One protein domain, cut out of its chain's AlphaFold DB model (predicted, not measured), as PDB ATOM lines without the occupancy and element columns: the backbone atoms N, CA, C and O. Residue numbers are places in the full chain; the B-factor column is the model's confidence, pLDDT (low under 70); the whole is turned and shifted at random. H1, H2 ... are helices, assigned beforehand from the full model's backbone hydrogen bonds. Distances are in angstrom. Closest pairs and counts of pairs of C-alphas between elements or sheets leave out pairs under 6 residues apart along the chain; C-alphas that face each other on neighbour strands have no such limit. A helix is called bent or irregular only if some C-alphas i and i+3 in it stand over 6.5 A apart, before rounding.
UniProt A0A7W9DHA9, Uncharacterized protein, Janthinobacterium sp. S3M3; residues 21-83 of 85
ATOM      1  N   GLY A  21     403.346 423.476 379.804       97.44
ATOM      2  CA  GLY A  21     403.664 422.352 380.687       97.44
ATOM      3  C   GLY A  21     404.436 421.238 379.975       97.44
ATOM      4  O   GLY A  21     405.419 420.731 380.513       97.44
ATOM      5  N   GLN A  22     404.042 420.896 378.745       97.38
ATOM      6  CA  GLN A  22     404.748 419.900 377.933       97.38
ATOM      7  C   GLN A  22     406.135 420.394 377.508       97.38
ATOM      8  O   GLN A  22     407.087 419.620 377.558       97.38
ATOM      9  N   LEU A  23     406.281 421.679 377.171       96.81
ATOM     10  CA  LEU A  23     407.590 422.277 376.890       96.81
ATOM     11  C   LEU A  23     408.521 422.172 378.106       96.81
ATOM     12  O   LEU A  23     409.657 421.731 377.967       96.81
ATOM     13  N   ARG A  24     408.036 422.473 379.315       96.50
ATOM     14  CA  ARG A  24     408.824 422.298 380.551       96.50
ATOM     15  C   ARG A  24     409.221 420.840 380.792       96.50
ATOM     16  O   ARG A  24     410.335 420.576 381.234       96.50
ATOM     17  N   ALA A  25     408.332 419.892 380.495       96.06
ATOM     18  CA  ALA A  25     408.643 418.469 380.608       96.06
ATOM     19  C   ALA A  25     409.738 418.039 379.614       96.06
ATOM     20  O   ALA A  25     410.644 417.296 379.994       96.06
ATOM     21  N   LEU A  26     409.691 418.534 378.373       95.38
ATOM     22  CA  LEU A  26     410.740 418.290 377.380       95.38
ATOM     23  C   LEU A  26     412.077 418.905 377.802       95.38
ATOM     24  O   LEU A  26     413.105 418.244 377.676       95.38
ATOM     25  N   ASP A  27     412.065 420.124 378.343       94.94
ATOM     26  CA  ASP A  27     413.270 420.782 378.858       94.94
ATOM     27  C   ASP A  27     413.916 419.968 379.990       94.94
ATOM     28  O   ASP A  27     415.107 419.660 379.943       94.94
ATOM     29  N   ALA A  28     413.114 419.504 380.955       94.38
ATOM     30  CA  ALA A  28     413.592 418.649 382.040       94.38
ATOM     31  C   ALA A  28     414.161 417.312 381.526       94.38
ATOM     32  O   ALA A  28     415.237 416.887 381.957       94.38
ATOM     33  N   LEU A  29     413.470 416.667 380.578       92.50
ATOM     34  CA  LEU A  29     413.920 415.421 379.951       92.50
ATOM     35  C   LEU A  29     415.268 415.611 379.247       92.50
ATOM     36  O   LEU A  29     416.206 414.840 379.463       92.50
ATOM     37  N   ALA A  30     415.379 416.647 378.416       91.81
ATOM     38  CA  ALA A  30     416.586 416.905 377.650       91.81
ATOM     39  C   ALA A  30     417.728 417.437 378.527       91.81
ATOM     40  O   ALA A  30     418.898 417.185 378.225       91.81
ATOM     41  N   GLY A  31     417.425 418.111 379.640       88.69
ATOM     42  CA  GLY A  31     418.399 418.565 380.632       88.69
ATOM     43  C   GLY A  31     419.252 417.424 381.192       88.69
ATOM     44  O   GLY A  31     420.466 417.571 381.316       88.69
ATOM     45  N   TYR A  32     418.659 416.243 381.395       83.50
ATOM     46  CA  TYR A  32     419.362 415.037 381.859       83.50
ATOM     47  C   TYR A  32     420.482 414.570 380.908       83.50
ATOM     48  O   TYR A  32     421.516 414.050 381.338       83.50
ATOM     49  N   GLY A  33     420.290 414.816 379.610       90.00
ATOM     50  CA  GLY A  33     421.228 414.501 378.539       90.00
ATOM     51  C   GLY A  33     421.103 413.088 377.978       90.00
ATOM     52  O   GLY A  33     420.740 412.154 378.698       90.00
ATOM     53  N   PRO A  34     421.406 412.921 376.677       92.62
ATOM     54  CA  PRO A  34     421.121 411.680 375.966       92.62
ATOM     55  C   PRO A  34     421.912 410.493 376.527       92.62
ATOM     56  O   PRO A  34     421.357 409.413 376.678       92.62
ATOM     57  N   ASP A  35     423.177 410.676 376.914       93.31
ATOM     58  CA  ASP A  35     424.007 409.568 377.413       93.31
ATOM     59  C   ASP A  35     423.501 408.999 378.738       93.31
ATOM     60  O   ASP A  35     423.372 407.782 378.895       93.31
ATOM     61  N   ASN A  36     423.161 409.879 379.681       93.50
ATOM     62  CA  ASN A  36     422.585 409.463 380.953       93.50
ATOM     63  C   ASN A  36     421.221 408.802 380.734       93.50
ATOM     64  O   ASN A  36     420.917 407.801 381.390       93.50
ATOM     65  N   PHE A  37     420.423 409.334 379.798       93.12
ATOM     66  CA  PHE A  37     419.136 408.762 379.420       93.12
ATOM     67  C   PHE A  37     419.301 407.335 378.893       93.12
ATOM     68  O   PHE A  37     418.732 406.420 379.481       93.12
ATOM     69  N   PHE A  38     420.130 407.106 377.867       94.69
ATOM     70  CA  PHE A  38     420.337 405.762 377.316       94.69
ATOM     71  C   PHE A  38     420.921 404.802 378.340       94.69
ATOM     72  O   PHE A  38     420.467 403.666 378.436       94.69
ATOM     73  N   LYS A  39     421.883 405.252 379.153       94.38
ATOM     74  CA  LYS A  39     422.462 404.418 380.209       94.38
ATOM     75  C   LYS A  39     421.385 403.921 381.175       94.38
ATOM     76  O   LYS A  39     421.317 402.724 381.446       94.38
ATOM     77  N   ALA A  40     420.532 404.815 381.676       94.19
ATOM     78  CA  ALA A  40     419.445 404.440 382.579       94.19
ATOM     79  C   ALA A  40     418.381 403.584 381.872       94.19
ATOM     80  O   ALA A  40     417.950 402.563 382.413       94.19
ATOM     81  N   PHE A  41     418.003 403.963 380.650       94.31
ATOM     82  CA  PHE A  41     417.011 403.261 379.843       94.31
ATOM     83  C   PHE A  41     417.449 401.819 379.562       94.31
ATOM     84  O   PHE A  41     416.684 400.887 379.785       94.31
ATOM     85  N   TYR A  42     418.698 401.598 379.155       95.69
ATOM     86  CA  TYR A  42     419.213 400.267 378.825       95.69
ATOM     87  C   TYR A  42     419.331 399.350 380.023       95.69
ATOM     88  O   TYR A  42     419.076 398.156 379.890       95.69
ATOM     89  N   VAL A  43     419.648 399.905 381.189       95.62
ATOM     90  CA  VAL A  43     419.679 399.137 382.435       95.62
ATOM     91  C   VAL A  43     418.275 398.712 382.867       95.62
ATOM     92  O   VAL A  43     418.121 397.635 383.435       95.62
ATOM     93  N   LYS A  44     417.252 399.545 382.641       94.75
ATOM     94  CA  LYS A  44     415.908 399.328 383.208       94.75
ATOM     95  C   LYS A  44     414.909 398.695 382.247       94.75
ATOM     96  O   LYS A  44     414.101 397.884 382.680       94.75
ATOM     97  N   LEU A  45     414.951 399.080 380.979       93.31
ATOM     98  CA  LEU A  45     413.957 398.723 379.964       93.31
ATOM     99  C   LEU A  45     414.547 397.849 378.851       93.31
ATOM    100  O   LEU A  45     413.807 397.227 378.098       93.31
ATOM    101  N   GLY A  46     415.876 397.757 378.778       92.31
ATOM    102  CA  GLY A  46     416.581 396.937 377.804       92.31
ATOM    103  C   GLY A  46     416.985 397.703 376.545       92.31
ATOM    104  O   GLY A  46     416.358 398.672 376.118       92.31
ATOM    105  N   LYS A  47     418.088 397.252 375.946       93.75
ATOM    106  CA  LYS A  47     418.765 397.946 374.844       93.75
ATOM    107  C   LYS A  47     418.019 397.882 373.511       93.75
ATOM    108  O   LYS A  47     418.014 398.861 372.770       93.75
ATOM    109  N   ALA A  48     417.359 396.759 373.229       94.75
ATOM    110  CA  ALA A  48     416.730 396.491 371.934       94.75
ATOM    111  C   ALA A  48     415.674 397.537 371.527       94.75
ATOM    112  O   ALA A  48     415.499 397.786 370.340       94.75
ATOM    113  N   TYR A  49     415.012 398.174 372.497       91.25
ATOM    114  CA  TYR A  49     413.959 399.156 372.229       91.25
ATOM    115  C   TYR A  49     414.476 400.497 371.707       91.25
ATOM    116  O   TYR A  49     413.788 401.126 370.910       91.25
ATOM    117  N   MET A  50     415.654 400.950 372.154       92.62
ATOM    118  CA  MET A  50     416.147 402.298 371.827       92.62
ATOM    119  C   MET A  50     417.431 402.307 371.003       92.62
ATOM    120  O   MET A  50     417.710 403.311 370.354       92.62
ATOM    121  N   GLN A  51     418.162 401.188 370.940       94.31
ATOM    122  CA  GLN A  51     419.367 401.071 370.117       94.31
ATOM    123  C   GLN A  51     419.146 401.460 368.645       94.31
ATOM    124  O   GLN A  51     419.982 402.196 368.119       94.31
ATOM    125  N   PRO A  52     418.055 401.038 367.969       96.88
ATOM    126  CA  PRO A  52     417.827 401.422 366.574       96.88
ATOM    127  C   PRO A  52     417.643 402.932 366.375       96.88
ATOM    128  O   PRO A  52     417.888 403.434 365.283       96.88
ATOM    129  N   PHE A  53     417.239 403.651 367.425       95.69
ATOM    130  CA  PHE A  53     416.869 405.065 367.380       95.69
ATOM    131  C   PHE A  53     417.857 405.966 368.128       95.69
ATOM    132  O   PHE A  53     417.568 407.142 368.324       95.69
ATOM    133  N   GLU A  54     419.023 405.461 368.560       95.12
ATOM    134  CA  GLU A  54     419.973 406.240 369.372       95.12
ATOM    135  C   GLU A  54     420.365 407.559 368.714       95.12
ATOM    136  O   GLU A  54     420.389 408.595 369.376       95.12
ATOM    137  N   ARG A  55     420.673 407.521 367.413       95.81
ATOM    138  CA  ARG A  55     421.065 408.715 366.662       95.81
ATOM    139  C   ARG A  55     419.930 409.735 366.651       95.81
ATOM    140  O   ARG A  55     420.126 410.858 367.099       95.81
ATOM    141  N   ASP A  56     418.750 409.318 366.214       94.81
ATOM    142  CA  ASP A  56     417.607 410.215 366.049       94.81
ATOM    143  C   ASP A  56     417.139 410.764 367.414       94.81
ATOM    144  O   ASP A  56     416.759 411.924 367.539       94.81
ATOM    145  N   MET A  57     417.268 409.979 368.488       94.00
ATOM    146  CA  MET A  57     417.017 410.427 369.860       94.00
ATOM    147  C   MET A  57     418.067 411.431 370.362       94.00
ATOM    148  O   MET A  57     417.717 412.373 371.074       94.00
ATOM    149  N   ARG A  58     419.348 411.286 369.995       95.62
ATOM    150  CA  ARG A  58     420.376 412.308 370.285       95.62
ATOM    151  C   ARG A  58     420.069 413.610 369.556       95.62
ATOM    152  O   ARG A  58     420.167 414.678 370.161       95.62
ATOM    153  N   GLU A  59     419.672 413.515 368.293       95.69
ATOM    154  CA  GLU A  59     419.257 414.661 367.484       95.69
ATOM    155  C   GLU A  59     418.021 415.336 368.085       95.69
ATOM    156  O   GLU A  59     418.018 416.554 368.256       95.69
ATOM    157  N   LEU A  60     417.028 414.561 368.528       94.25
ATOM    158  CA  LEU A  60     415.851 415.072 369.226       94.25
ATOM    159  C   LEU A  60     416.226 415.809 370.519       94.25
ATOM    160  O   LEU A  60     415.750 416.918 370.751       94.25
ATOM    161  N   PHE A  61     417.108 415.243 371.350       95.69
ATOM    162  CA  PHE A  61     417.584 415.912 372.569       95.69
ATOM    163  C   PHE A  61     418.304 417.226 372.249       95.69
ATOM    164  O   PHE A  61     418.127 418.217 372.959       95.69
ATOM    165  N   SER A  62     419.099 417.251 371.177       95.50
ATOM    166  CA  SER A  62     419.764 418.466 370.704       95.50
ATOM    167  C   SER A  62     418.754 419.513 370.229       95.50
ATOM    168  O   SER A  62     418.866 420.682 370.593       95.50
ATOM    169  N   LEU A  63     417.745 419.097 369.459       95.31
ATOM    170  CA  LEU A  63     416.679 419.968 368.975       95.31
ATOM    171  C   LEU A  63     415.892 420.577 370.140       95.31
ATOM    172  O   LEU A  63     415.689 421.789 370.170       95.31
ATOM    173  N   ILE A  64     415.508 419.761 371.124       95.75
ATOM    174  CA  ILE A  64     414.804 420.225 372.324       95.75
ATOM    175  C   ILE A  64     415.646 421.273 373.059       95.75
ATOM    176  O   ILE A  64     415.152 422.363 373.325       95.75
ATOM    177  N   ARG A  65     416.929 420.992 373.321       94.62
ATOM    178  CA  ARG A  65     417.838 421.934 374.002       94.62
ATOM    179  C   ARG A  65     418.023 423.249 373.250       94.62
ATOM    180  O   ARG A  65     418.239 424.277 373.881       94.62
ATOM    181  N   ALA A  66     417.957 423.222 371.922       95.56
ATOM    182  CA  ALA A  66     418.084 424.419 371.102       95.56
ATOM    183  C   ALA A  66     416.790 425.250 371.062       95.56
ATOM    184  O   ALA A  66     416.861 426.475 371.075       95.56
ATOM    185  N   GLN A  67     415.623 424.603 371.001       95.62
ATOM    186  CA  GLN A  67     414.353 425.270 370.679       95.62
ATOM    187  C   GLN A  67     413.456 425.527 371.894       95.62
ATOM    188  O   GLN A  67     412.760 426.542 371.952       95.62
ATOM    189  N   VAL A  68     413.458 424.632 372.883       96.50
ATOM    190  CA  VAL A  68     412.528 424.707 374.018       96.50
ATOM    191  C   VAL A  68     412.880 425.823 375.008       96.50
ATOM    192  O   VAL A  68     411.965 426.568 375.368       96.50
ATOM    193  N   PRO A  69     414.146 426.034 375.425       95.75
ATOM    194  CA  PRO A  69     414.464 427.120 376.352       95.75
ATOM    195  C   PRO A  69     414.106 428.517 375.811       95.75
ATOM    196  O   PRO A  69     413.475 429.282 376.547       95.75
ATOM    197  N   PRO A  70     414.400 428.865 374.537       96.38
ATOM    198  CA  PRO A  70     413.934 430.123 373.954       96.38
ATOM    199  C   PRO A  70     412.407 430.244 373.910       96.38
ATOM    200  O   PRO A  70     411.877 431.310 374.220       96.38
ATOM    201  N   ALA A  71     411.685 429.164 373.586       96.38
ATOM    202  CA  ALA A  71     410.221 429.170 373.590       96.38
ATOM    203  C   ALA A  71     409.655 429.439 374.996       96.38
ATOM    204  O   ALA A  71     408.771 430.280 375.162       96.38
ATOM    205  N   LEU A  72     410.207 428.789 376.027       97.00
ATOM    206  CA  LEU A  72     409.830 429.021 377.426       97.00
ATOM    207  C   LEU A  72     410.147 430.453 377.882       97.00
ATOM    208  O   LEU A  72     409.338 431.066 378.582       97.00
ATOM    209  N   ALA A  73     411.287 431.010 377.464       96.50
ATOM    210  CA  ALA A  73     411.621 432.409 377.722       96.50
ATOM    211  C   ALA A  73     410.611 433.358 377.054       96.50
ATOM    212  O   ALA A  73     410.123 434.284 377.700       96.50
ATOM    213  N   GLY A  74     410.223 433.083 375.805       96.31
ATOM    214  CA  GLY A  74     409.192 433.840 375.093       96.31
ATOM    215  C   GLY A  74     407.835 433.811 375.800       96.31
ATOM    216  O   GLY A  74     407.205 434.854 375.959       96.31
ATOM    217  N   ILE A  75     407.411 432.647 376.307       95.38
ATOM    218  CA  ILE A  75     406.173 432.516 377.095       95.38
ATOM    219  C   ILE A  75     406.241 433.362 378.372       95.38
ATOM    220  O   ILE A  75     405.278 434.050 378.717       95.38
ATOM    221  N   LYS A  76     407.384 433.347 379.067       95.62
ATOM    222  CA  LYS A  76     407.595 434.151 380.276       95.62
ATOM    223  C   LYS A  76     407.488 435.652 379.988       95.62
ATOM    224  O   LYS A  76     406.809 436.362 380.730       95.62
ATOM    225  N   GLU A  77     408.118 436.128 378.917       95.88
ATOM    226  CA  GLU A  77     408.024 437.535 378.513       95.88
ATOM    227  C   GLU A  77     406.601 437.906 378.073       95.88
ATOM    228  O   GLU A  77     406.102 438.963 378.458       95.88
ATOM    229  N   ALA A  78     405.897 437.019 377.363       95.56
ATOM    230  CA  ALA A  78     404.501 437.234 376.983       95.56
ATOM    231  C   ALA A  78     403.582 437.364 378.208       95.56
ATOM    232  O   ALA A  78     402.783 438.299 378.277       95.56
ATOM    233  N   ARG A  79     403.727 436.491 379.218       95.12
ATOM    234  CA  ARG A  79     402.979 436.614 380.483       95.12
ATOM    235  C   ARG A  79     403.235 437.959 381.157       95.12
ATOM    236  O   ARG A  79     402.287 438.631 381.556       95.12
ATOM    237  N   LYS A  80     404.503 438.375 381.224       95.31
ATOM    238  CA  LYS A  80     404.905 439.660 381.808       95.31
ATOM    239  C   LYS A  80     404.294 440.847 381.060       95.31
ATOM    240  O   LYS A  80     403.771 441.751 381.704       95.31
ATOM    241  N   ALA A  81     404.327 440.836 379.729       95.88
ATOM    242  CA  ALA A  81     403.756 441.894 378.895       95.88
ATOM    243  C   ALA A  81     402.226 441.982 379.014       95.88
ATOM    244  O   ALA A  81     401.668 443.074 378.981       95.88
ATOM    245  N   LEU A  82     401.554 440.841 379.193       95.56
ATOM    246  CA  LEU A  82     400.099 440.755 379.340       95.56
ATOM    247  C   LEU A  82     399.612 440.935 380.789       95.56
ATOM    248  O   LEU A  82     398.409 440.890 381.036       95.56
ATOM    249  N   GLY A  83     400.517 441.112 381.758       93.62
ATOM    250  CA  GLY A  83     400.162 441.210 383.180       93.62
ATOM    251  C   GLY A  83     399.581 439.916 383.765       93.62
ATOM    252  O   GLY A  83     398.898 439.950 384.790       93.62
TER     253      GLY A  83
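What this domain is: This is residues 21 to 83 of the 85 residues of an uncharacterized protein of Janthinobacterium sp. S3M3 (UniProt A0A7W9DHA9). What does one see first? One long, kinked helix, H3, makes the length of the model, and two short helices, H1 and H2, pack one after the other on one side of it: H1 crosses it at residues 61 to 72, and H2 meets it at residues 54 to 61. Residues 73 to 83, of which 73 to 81 belong to H3, stick out as a free arm. What is it made of, and how large is it? The printed part has 63 residues, with three named helices in the order H1, H2, H3 and no named strand; its class is all helix. It is loose, with a radius of gyration of the C-alphas of 14.8 A, and spans 49 by 19 by 14 A.

Where its parts are: Where is the longest helix? H3 is residues 51 to 81, 44.6 A from first to last C-alpha, from (419.367, 401.071, 370.117) to (403.756, 441.894, 378.895). Is it even along its length? It has a kink of 30 degrees near residue 62, and it is irregular: C-alphas 52 and 55 are 8.0 A apart, and its line is a rough one. Where are the short helices? H1 is residues 21 to 32, 17.4 A long, with C-alpha 21 at (403.664, 422.352, 380.687). H2 is residues 34 to 44, 15.2 A long.

How they stand to each other: How does H1 stand to H3? They touch, H3 with residues 61 to 72 alone; the closest C-alphas are those of Ala 30 and Phe 61, 5.3 A apart. They run opposite ways at a steep tilt of 51 degrees. How does H2 stand to H3? They touch, H3 with residues 54 to 61 alone; the closest C-alphas are those of Pro 34 and Arg 58, 5.8 A apart. They run opposite ways at a steep tilt of 59 degrees. And H1 to H2? They meet only through their link. What do the backbones show? Each O i to N i+4 pair is within hydrogen-bond range in H2, against 7 of 8 in H1 and 23 of 27 in H3.

The domain as a whole: How far does it reach? The two C-alphas farthest apart are those of Ala 48 and Gly 83, 49.0 A. Without residues 73 to 83, which stand free, the body has 52 residues and spans 33 by 18 by 15 A. Is it whole, and are its links long? The printed part has no cut; the link from H1 to H2 is tight, with 1 residue, and that from H2 to H3 is short, with 6 residues. How sure is the model? The mean pLDDT of the printed part is 94.6, and no printed residue is under 70.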